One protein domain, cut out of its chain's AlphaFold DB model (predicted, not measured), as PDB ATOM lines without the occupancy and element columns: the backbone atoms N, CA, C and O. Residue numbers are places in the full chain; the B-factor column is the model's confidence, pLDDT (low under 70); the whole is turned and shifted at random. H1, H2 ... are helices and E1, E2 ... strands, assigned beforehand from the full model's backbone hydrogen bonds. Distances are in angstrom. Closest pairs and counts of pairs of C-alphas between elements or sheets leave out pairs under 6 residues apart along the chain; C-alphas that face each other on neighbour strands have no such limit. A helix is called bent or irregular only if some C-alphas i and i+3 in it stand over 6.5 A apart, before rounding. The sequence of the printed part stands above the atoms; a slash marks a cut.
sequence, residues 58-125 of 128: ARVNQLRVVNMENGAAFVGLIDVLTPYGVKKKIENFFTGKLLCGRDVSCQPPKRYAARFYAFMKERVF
ATOM      1  N   ALA A  58     -24.162  34.529 -30.485       49.72
ATOM      2  CA  ALA A  58     -23.737  34.024 -29.180       49.72
ATOM      3  C   ALA A  58     -24.893  33.564 -28.267       49.72
ATOM      4  O   ALA A  58     -24.665  32.815 -27.314       49.72
ATOM      5  N   ARG A  59     -26.139  33.985 -28.529       47.88
ATOM      6  CA  ARG A  59     -27.323  33.562 -27.756       47.88
ATOM      7  C   ARG A  59     -28.011  32.325 -28.319       47.88
ATOM      8  O   ARG A  59     -28.815  31.743 -27.592       47.88
ATOM      9  N   VAL A  60     -27.720  31.939 -29.562       51.62
ATOM     10  CA  VAL A  60     -28.403  30.833 -30.255       51.62
ATOM     11  C   VAL A  60     -27.726  29.492 -29.953       51.62
ATOM     12  O   VAL A  60     -28.418  28.513 -29.697       51.62
ATOM     13  N   ASN A  61     -26.394  29.465 -29.842       56.22
ATOM     14  CA  ASN A  61     -25.649  28.293 -29.370       56.22
ATOM     15  C   ASN A  61     -25.190  28.488 -27.922       56.22
ATOM     16  O   ASN A  61     -24.057  28.876 -27.651       56.22
ATOM     17  N   GLN A  62     -26.085  28.208 -26.972       64.81
ATOM     18  CA  GLN A  62     -25.768  28.237 -25.536       64.81
ATOM     19  C   GLN A  62     -25.223  26.907 -25.006       64.81
ATOM     20  O   GLN A  62     -25.153  26.731 -23.791       64.81
ATOM     21  N   LEU A  63     -24.849  25.973 -25.883       67.25
ATOM     22  CA  LEU A  63     -24.164  24.762 -25.458       67.25
ATOM     23  C   LEU A  63     -22.750  25.141 -25.004       67.25
ATOM     24  O   LEU A  63     -21.919  25.589 -25.792       67.25
ATOM     25  N   ARG A  64     -22.487  24.997 -23.711       72.88
ATOM     26  CA  ARG A  64     -21.181  25.195 -23.091       72.88
ATOM     27  C   ARG A  64     -20.638  23.848 -22.660       72.88
ATOM     28  O   ARG A  64     -21.351  23.048 -22.060       72.88
ATOM     29  N   VAL A  65     -19.364  23.628 -22.954       76.38
ATOM     30  CA  VAL A  65     -18.633  22.446 -22.506       76.38
ATOM     31  C   VAL A  65     -17.866  22.812 -21.246       76.38
ATOM     32  O   VAL A  65     -17.152  23.815 -21.215       76.38
ATOM     33  N   VAL A  66     -18.029  22.011 -20.204       76.69
ATOM     34  CA  VAL A  66     -17.286  22.116 -18.951       76.69
ATOM     35  C   VAL A  66     -16.427  20.865 -18.830       76.69
ATOM     36  O   VAL A  66     -16.960  19.770 -18.658       76.69
ATOM     37  N   ASN A  67     -15.107  21.021 -18.938       77.31
ATOM     38  CA  ASN A  67     -14.169  19.931 -18.677       77.31
ATOM     39  C   ASN A  67     -14.072  19.675 -17.169       77.31
ATOM     40  O   ASN A  67     -13.915  20.604 -16.380       77.31
ATOM     41  N   MET A  68     -14.164  18.407 -16.794       79.19
ATOM     42  CA  MET A  68     -14.025  17.871 -15.445       79.19
ATOM     43  C   MET A  68     -12.907  16.822 -15.436       79.19
ATOM     44  O   MET A  68     -12.510  16.312 -16.480       79.19
ATOM     45  N   GLU A  69     -12.427  16.459 -14.248       78.50
ATOM     46  CA  GLU A  69     -11.331  15.491 -14.077       78.50
ATOM     47  C   GLU A  69     -11.645  14.111 -14.690       78.50
ATOM     48  O   GLU A  69     -10.752  13.459 -15.219       78.50
ATOM     49  N   ASN A  70     -12.923  13.709 -14.699       80.00
ATOM     50  CA  ASN A  70     -13.379  12.414 -15.217       80.00
ATOM     51  C   ASN A  70     -14.155  12.504 -16.550       80.00
ATOM     52  O   ASN A  70     -14.798  11.530 -16.939       80.00
ATOM     53  N   GLY A  71     -14.157  13.651 -17.244       80.56
ATOM     54  CA  GLY A  71     -14.856  13.796 -18.530       80.56
ATOM     55  C   GLY A  71     -15.323  15.216 -18.849       80.56
ATOM     56  O   GLY A  71     -14.953  16.171 -18.178       80.56
ATOM     57  N   ALA A  72     -16.162  15.368 -19.874       81.69
ATOM     58  CA  ALA A  72     -16.724  16.657 -20.283       81.69
ATOM     59  C   ALA A  72     -18.247  16.682 -20.086       81.69
ATOM     60  O   ALA A  72     -18.951  15.769 -20.515       81.69
ATOM     61  N   ALA A  73     -18.766  17.743 -19.465       81.12
ATOM     62  CA  ALA A  73     -20.199  17.990 -19.348       81.12
ATOM     63  C   ALA A  73     -20.650  19.032 -20.376       81.12
ATOM     64  O   ALA A  73     -20.111  20.137 -20.438       81.12
ATOM     65  N   PHE A  74     -21.676  18.694 -21.153       83.19
ATOM     66  CA  PHE A  74     -22.305  19.593 -22.117       83.19
ATOM     67  C   PHE A  74     -23.568  20.178 -21.489       83.19
ATOM     68  O   PHE A  74     -24.495  19.447 -21.146       83.19
ATOM     69  N   VAL A  75     -23.606  21.496 -21.314       83.12
ATOM     70  CA  VAL A  75     -24.707  22.193 -20.641       83.12
ATOM     71  C   VAL A  75     -25.242  23.279 -21.558       83.12
ATOM     72  O   VAL A  75     -24.478  24.101 -22.047       83.12
ATOM     73  N   GLY A  76     -26.554  23.324 -21.770       83.06
ATOM     74  CA  GLY A  76     -27.208  24.378 -22.541       83.06
ATOM     75  C   GLY A  76     -28.553  24.755 -21.943       83.06
ATOM     76  O   GLY A  76     -29.198  23.934 -21.291       83.06
ATOM     77  N   LEU A  77     -28.976  26.006 -22.144       82.62
ATOM     78  CA  LEU A  77     -30.342  26.404 -21.811       82.62
ATOM     79  C   LEU A  77     -31.287  25.916 -22.907       82.62
ATOM     80  O   LEU A  77     -31.084  26.201 -24.085       82.62
ATOM     81  N   ILE A  78     -32.330  25.207 -22.492       79.94
ATOM     82  CA  ILE A  78     -33.407  24.719 -23.354       79.94
ATOM     83  C   ILE A  78     -34.705  25.476 -23.051       79.94
ATOM     84  O   ILE A  78     -34.819  26.116 -22.005       79.94
ATOM     85  N   ASP A  79     -35.669  25.404 -23.972       70.88
ATOM     86  CA  ASP A  79     -37.013  25.987 -23.818       70.88
ATOM     87  C   ASP A  79     -37.013  27.490 -23.442       70.88
ATOM     88  O   ASP A  79     -37.651  27.953 -22.497       70.88
ATOM     89  N   VAL A  80     -36.255  28.289 -24.202       74.44
ATOM     90  CA  VAL A  80     -36.196  29.758 -24.046       74.44
ATOM     91  C   VAL A  80     -37.341  30.488 -24.768       74.44
ATOM     92  O   VAL A  80     -37.552  31.684 -24.564       74.44
ATOM     93  N   LEU A  81     -38.098  29.781 -25.611       64.56
ATOM     94  CA  LEU A  81     -39.119  30.357 -26.491       64.56
ATOM     95  C   LEU A  81     -40.508  30.434 -25.857       64.56
ATOM     96  O   LEU A  81     -41.462  30.737 -26.562       64.56
ATOM     97  N   THR A  82     -40.646  30.195 -24.553       68.50
ATOM     98  CA  THR A  82     -41.930  30.337 -23.861       68.50
ATOM     99  C   THR A  82     -42.146  31.804 -23.443       68.50
ATOM    100  O   THR A  82     -41.619  32.231 -22.407       68.50
ATOM    101  N   PRO A  83     -42.917  32.627 -24.194       65.19
ATOM    102  CA  PRO A  83     -43.148  34.014 -23.821       65.19
ATOM    103  C   PRO A  83     -44.007  34.094 -22.557       65.19
ATOM    104  O   PRO A  83     -45.086  33.503 -22.449       65.19
ATOM    105  N   TYR A  84     -43.566  34.905 -21.598       66.50
ATOM    106  CA  TYR A  84     -44.389  35.263 -20.450       66.50
ATOM    107  C   TYR A  84     -45.391  36.354 -20.850       66.50
ATOM    108  O   TYR A  84     -45.133  37.550 -20.713       66.50
ATOM    109  N   GLY A  85     -46.526  35.928 -21.405       63.44
ATOM    110  CA  GLY A  85     -47.586  36.820 -21.866       63.44
ATOM    111  C   GLY A  85     -48.363  37.513 -20.739       63.44
ATOM    112  O   GLY A  85     -48.360  37.097 -19.578       63.44
ATOM    113  N   VAL A  86     -49.108  38.560 -21.105       59.28
ATOM    114  CA  VAL A  86     -49.938  39.364 -20.185       59.28
ATOM    115  C   VAL A  86     -51.016  38.553 -19.458       59.28
ATOM    116  O   VAL A  86     -51.285  38.831 -18.292       59.28
ATOM    117  N   LYS A  87     -51.560  37.501 -20.087       62.56
ATOM    118  CA  LYS A  87     -52.535  36.587 -19.463       62.56
ATOM    119  C   LYS A  87     -51.940  35.885 -18.233       62.56
ATOM    120  O   LYS A  87     -52.506  35.960 -17.148       62.56
ATOM    121  N   LYS A  88     -50.716  35.355 -18.359       61.94
ATOM    122  CA  LYS A  88     -49.980  34.719 -17.250       61.94
ATOM    123  C   LYS A  88     -49.561  35.708 -16.163       61.94
ATOM    124  O   LYS A  88     -49.467  35.338 -14.998       61.94
ATOM    125  N   LYS A  89     -49.320  36.974 -16.517       64.06
ATOM    126  CA  LYS A  89     -49.002  38.029 -15.543       64.06
ATOM    127  C   LYS A  89     -50.193  38.343 -14.634       64.06
ATOM    128  O   LYS A  89     -49.994  38.544 -13.438       64.06
ATOM    129  N   ILE A  90     -51.402  38.381 -15.197       63.59
ATOM    130  CA  ILE A  90     -52.643  38.628 -14.451       63.59
ATOM    131  C   ILE A  90     -52.955  37.431 -13.549       63.59
ATOM    132  O   ILE A  90     -53.160  37.621 -12.353       63.59
ATOM    133  N   GLU A  91     -52.879  36.208 -14.078       63.56
ATOM    134  CA  GLU A  91     -53.045  34.981 -13.287       63.56
ATOM    135  C   GLU A  91     -52.031  34.899 -12.145       63.56
ATOM    136  O   GLU A  91     -52.401  34.649 -11.006       63.56
ATOM    137  N   ASN A  92     -50.754  35.187 -12.393       61.94
ATOM    138  CA  ASN A  92     -49.743  35.123 -11.342       61.94
ATOM    139  C   ASN A  92     -49.902  36.235 -10.286       61.94
ATOM    140  O   ASN A  92     -49.491  36.052  -9.142       61.94
ATOM    141  N   PHE A  93     -50.503  37.378 -10.633       62.72
ATOM    142  CA  PHE A  93     -50.824  38.431  -9.665       62.72
ATOM    143  C   PHE A  93     -52.048  38.075  -8.811       62.72
ATOM    144  O   PHE A  93     -52.017  38.283  -7.599       62.72
ATOM    145  N   PHE A  94     -53.095  37.511  -9.418       58.75
ATOM    146  CA  PHE A  94     -54.294  37.070  -8.702       58.75
ATOM    147  C   PHE A  94     -54.022  35.816  -7.862       58.75
ATOM    148  O   PHE A  94     -54.242  35.816  -6.652       58.75
ATOM    149  N   THR A  95     -53.465  34.771  -8.467       58.81
ATOM    150  CA  THR A  95     -53.218  33.479  -7.816       58.81
ATOM    151  C   THR A  95     -52.043  33.546  -6.842       58.81
ATOM    152  O   THR A  95     -52.129  33.008  -5.739       58.81
ATOM    153  N   GLY A  96     -50.974  34.274  -7.190       56.66
ATOM    154  CA  GLY A  96     -49.783  34.405  -6.345       56.66
ATOM    155  C   GLY A  96     -49.956  35.314  -5.123       56.66
ATOM    156  O   GLY A  96     -49.110  35.282  -4.231       56.66
ATOM    157  N   LYS A  97     -51.022  36.127  -5.068       56.84
ATOM    158  CA  LYS A  97     -51.322  37.003  -3.922       56.84
ATOM    159  C   LYS A  97     -52.483  36.496  -3.059       56.84
ATOM    160  O   LYS A  97     -52.543  36.882  -1.897       56.84
ATOM    161  N   LEU A  98     -53.381  35.662  -3.600       53.84
ATOM    162  CA  LEU A  98     -54.644  35.322  -2.933       53.84
ATOM    163  C   LEU A  98     -54.778  33.861  -2.471       53.84
ATOM    164  O   LEU A  98     -55.492  33.641  -1.500       53.84
ATOM    165  N   LEU A  99     -54.151  32.867  -3.126       50.16
ATOM    166  CA  LEU A  99     -54.615  31.473  -2.963       50.16
ATOM    167  C   LEU A  99     -53.575  30.397  -2.635       50.16
ATOM    168  O   LEU A  99     -53.958  29.421  -2.003       50.16
ATOM    169  N   CYS A 100     -52.293  30.515  -2.989       49.72
ATOM    170  CA  CYS A 100     -51.292  29.550  -2.513       49.72
ATOM    171  C   CYS A 100     -49.868  30.034  -2.784       49.72
ATOM    172  O   CYS A 100     -49.632  30.804  -3.710       49.72
ATOM    173  N   GLY A 101     -48.937  29.591  -1.940       54.78
ATOM    174  CA  GLY A 101     -47.563  30.073  -1.825       54.78
ATOM    175  C   GLY A 101     -46.772  30.227  -3.130       54.78
ATOM    176  O   GLY A 101     -47.064  29.653  -4.174       54.78
ATOM    177  N   ARG A 102     -45.720  31.039  -3.008       56.59
ATOM    178  CA  ARG A 102     -44.832  31.647  -4.016       56.59
ATOM    179  C   ARG A 102     -44.047  30.681  -4.934       56.59
ATOM    180  O   ARG A 102     -43.014  31.088  -5.459       56.59
ATOM    181  N   ASP A 103     -44.526  29.458  -5.150       54.72
ATOM    182  CA  ASP A 103     -43.861  28.375  -5.892       54.72
ATOM    183  C   ASP A 103     -44.645  27.876  -7.114       54.72
ATOM    184  O   ASP A 103     -44.530  26.735  -7.551       54.72
ATOM    185  N   VAL A 104     -45.414  28.755  -7.753       61.50
ATOM    186  CA  VAL A 104     -45.969  28.453  -9.080       61.50
ATOM    187  C   VAL A 104     -44.830  28.408 -10.113       61.50
ATOM    188  O   VAL A 104     -43.918  29.237 -10.073       61.50
ATOM    189  N   SER A 105     -44.867  27.452 -11.046       57.59
ATOM    190  CA  SER A 105     -43.846  27.259 -12.093       57.59
ATOM    191  C   SER A 105     -43.743  28.454 -13.053       57.59
ATOM    192  O   SER A 105     -42.641  28.889 -13.390       57.59
ATOM    193  N   CYS A 106     -44.880  29.049 -13.422       61.03
ATOM    194  CA  CYS A 106     -44.970  30.220 -14.296       61.03
ATOM    195  C   CYS A 106     -44.645  31.531 -13.553       61.03
ATOM    196  O   CYS A 106     -45.520  32.357 -13.294       61.03
ATOM    197  N   GLN A 107     -43.369  31.738 -13.225       69.50
ATOM    198  CA  GLN A 107     -42.892  32.986 -12.623       69.50
ATOM    199  C   GLN A 107     -42.582  34.065 -13.672       69.50
ATOM    200  O   GLN A 107     -42.235  33.746 -14.810       69.50
ATOM    201  N   PRO A 108     -42.623  35.357 -13.290       75.19
ATOM    202  CA  PRO A 108     -42.149  36.436 -14.141       75.19
ATOM    203  C   PRO A 108     -40.683  36.196 -14.536       75.19
ATOM    204  O   PRO A 108     -39.903  35.767 -13.677       75.19
ATOM    205  N   PRO A 109     -40.260  36.552 -15.764       79.44
ATOM    206  CA  PRO A 109     -38.935  36.208 -16.289       79.44
ATOM    207  C   PRO A 109     -37.778  36.594 -15.361       79.44
ATOM    208  O   PRO A 109     -36.886  35.792 -15.106       79.44
ATOM    209  N   LYS A 110     -37.833  37.795 -14.764       78.62
ATOM    210  CA  LYS A 110     -36.814  38.270 -13.811       78.62
ATOM    211  C   LYS A 110     -36.705  37.388 -12.561       78.62
ATOM    212  O   LYS A 110     -35.607  37.162 -12.066       78.62
ATOM    213  N   ARG A 111     -37.834  36.889 -12.042       79.44
ATOM    214  CA  ARG A 111     -37.856  36.011 -10.860       79.44
ATOM    215  C   ARG A 111     -37.408  34.599 -11.194       79.44
ATOM    216  O   ARG A 111     -36.657  34.018 -10.418       79.44
ATOM    217  N   TYR A 112     -37.837  34.078 -12.342       83.44
ATOM    218  CA  TYR A 112     -37.366  32.786 -12.825       83.44
ATOM    219  C   TYR A 112     -35.844  32.794 -13.007       83.44
ATOM    220  O   TYR A 112     -35.170  31.926 -12.465       83.44
ATOM    221  N   ALA A 113     -35.301  33.829 -13.659       83.31
ATOM    222  CA  ALA A 113     -33.864  33.983 -13.866       83.31
ATOM    223  C   ALA A 113     -33.079  34.028 -12.545       83.31
ATOM    224  O   ALA A 113     -32.084  33.324 -12.405       83.31
ATOM    225  N   ALA A 114     -33.546  34.798 -11.555       86.12
ATOM    226  CA  ALA A 114     -32.894  34.872 -10.248       86.12
ATOM    227  C   ALA A 114     -32.901  33.521  -9.507       86.12
ATOM    228  O   ALA A 114     -31.877  33.119  -8.961       86.12
ATOM    229  N   ARG A 115     -34.034  32.801  -9.522       86.31
ATOM    230  CA  ARG A 115     -34.155  31.472  -8.898       86.31
ATOM    231  C   ARG A 115     -33.276  30.441  -9.598       86.31
ATOM    232  O   ARG A 115     -32.591  29.676  -8.932       86.31
ATOM    233  N   PHE A 116     -33.290  30.440 -10.928       86.12
ATOM    234  CA  PHE A 116     -32.457  29.557 -11.733       86.12
ATOM    235  C   PHE A 116     -30.970  29.811 -11.466       86.12
ATOM    236  O   PHE A 116     -30.232  28.875 -11.188       86.12
ATOM    237  N   TYR A 117     -30.540  31.076 -11.455       86.62
ATOM    238  CA  TYR A 117     -29.155  31.436 -11.156       86.62
ATOM    239  C   TYR A 117     -28.723  30.989  -9.753       86.62
ATOM    240  O   TYR A 117     -27.667  30.371  -9.612       86.62
ATOM    241  N   ALA A 118     -29.544  31.252  -8.730       87.44
ATOM    242  CA  ALA A 118     -29.269  30.810  -7.364       87.44
ATOM    243  C   ALA A 118     -29.143  29.280  -7.286       87.44
ATOM    244  O   ALA A 118     -28.168  28.770  -6.742       87.44
ATOM    245  N   PHE A 119     -30.061  28.548  -7.921       87.56
ATOM    246  CA  PHE A 119     -30.020  27.088  -7.970       87.56
ATOM    247  C   PHE A 119     -28.751  26.554  -8.648       87.56
ATOM    248  O   PHE A 119     -28.073  25.692  -8.089       87.56
ATOM    249  N   MET A 120     -28.389  27.087  -9.820       87.06
ATOM    250  CA  MET A 120     -27.181  26.664 -10.535       87.06
ATOM    251  C   MET A 120     -25.919  26.920  -9.704       87.06
ATOM    252  O   MET A 120     -25.024  26.079  -9.678       87.06
ATOM    253  N   LYS A 121     -25.859  28.054  -8.997       84.75
ATOM    254  CA  LYS A 121     -24.721  28.427  -8.151       84.75
ATOM    255  C   LYS A 121     -24.621  27.586  -6.874       84.75
ATOM    256  O   LYS A 121     -23.524  27.234  -6.470       84.75
ATOM    257  N   GLU A 122     -25.742  27.297  -6.220       86.50
ATOM    258  CA  GLU A 122     -25.749  26.631  -4.909       86.50
ATOM    259  C   GLU A 122     -25.744  25.103  -5.003       86.50
ATOM    260  O   GLU A 122     -25.265  24.435  -4.090       86.50
ATOM    261  N   ARG A 123     -26.334  24.537  -6.063       83.06
ATOM    262  CA  ARG A 123     -26.625  23.097  -6.142       83.06
ATOM    263  C   ARG A 123     -25.928  22.379  -7.289       83.06
ATOM    264  O   ARG A 123     -25.667  21.190  -7.151       83.06
ATOM    265  N   VAL A 124     -25.658  23.062  -8.404       81.62
ATOM    266  CA  VAL A 124     -25.104  22.425  -9.614       81.62
ATOM    267  C   VAL A 124     -23.597  22.637  -9.703       81.62
ATOM    268  O   VAL A 124     -22.841  21.676  -9.773       81.62
ATOM    269  N   PHE A 125     -23.146  23.888  -9.642       77.88
ATOM    270  CA  PHE A 125     -21.727  24.234  -9.648       77.88
ATOM    271  C   PHE A 125     -21.239  24.454  -8.219       77.88
ATOM    272  O   PHE A 125     -20.976  25.581  -7.802       77.88
TER     273      PHE A 125
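What this domain is: This is residues 58 to 125 of the 128 residues of the protein "1-phosphatidylinositol-4-phosphate 5-kinase" of Ostreococcus mediterraneus (UniProt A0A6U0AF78). What does the model look like at first sight? It is an open, flat trail of chain: a two-stranded hairpin, E1 and E2, makes one end, an outstretched link leads to H1 at the far end, and the chain then folds back through a second link so that H2 runs back toward the hairpin's end. What is it made of? The printed part has 68 residues with two named strands and two named helices, along the chain E1 E2 H1 H2; the sheet has the order E1 - E2, antiparallel, and the class is mixed, helices and strands. How closely is it gathered? It is only just loose, close to extended, with a radius of gyration of the C-alphas of 16.0 A and spans of 49 by 26 by 13 A.

How they stand to each other: How is the sheet formed? E1, residues 64 to 68, and E2, residues 71 to 75, form a hairpin of antiparallel neighbours, with 154 degrees between their directions. The C-alphas of Asn 67 and Ala 72 face each other at 4.5 A, and N 64 and O 75, 2.7 A, and N 73 and O 66, 2.8 A, are within hydrogen-bond range. How do the helices stand to the strands and to each other? H1, residues 86 to 98, is apart from E1, and H2, residues 109 to 124, is apart from E1 and E2. H1 and H2 are apart too. What do the helix backbones show? In H1 and H2 every O i to N i+4 pair is within hydrogen-bond range.

Where its parts are: Where is the hairpin? E1 begins at C-alpha 64 (-21.181, 25.195, -23.091) and is 12.8 A long; E2 is 13.1 A long. Where are the helices? H1 is 18.3 A long, with C-alpha 86 at (-49.938, 39.364, -20.185). H2 is 20.6 A long and ends at C-alpha 124 (-25.104, 22.425, -9.614); it is neither bent nor irregular, but only just: C-alphas 121 and 124 are 6.2 A apart.

The domain as a whole: How large is it, and what stands free? The two C-alphas farthest apart, those of Glu 69 and Leu 98, are 48.9 A apart. Residues 67 to 72 stand free, and so do residues 116 to 125, of which 116 to 124 belong to H2. Is the chain cut, and are its links long? The printed part has no cut; the link E1 to E2 is tight, and the links E2 to H1 and H1 to H2, 10 residues each, are short. Where is the confidence low? Residues 58 to 63 and 81 to 107 are under 70, and the mean pLDDT of the printed part is 70.7.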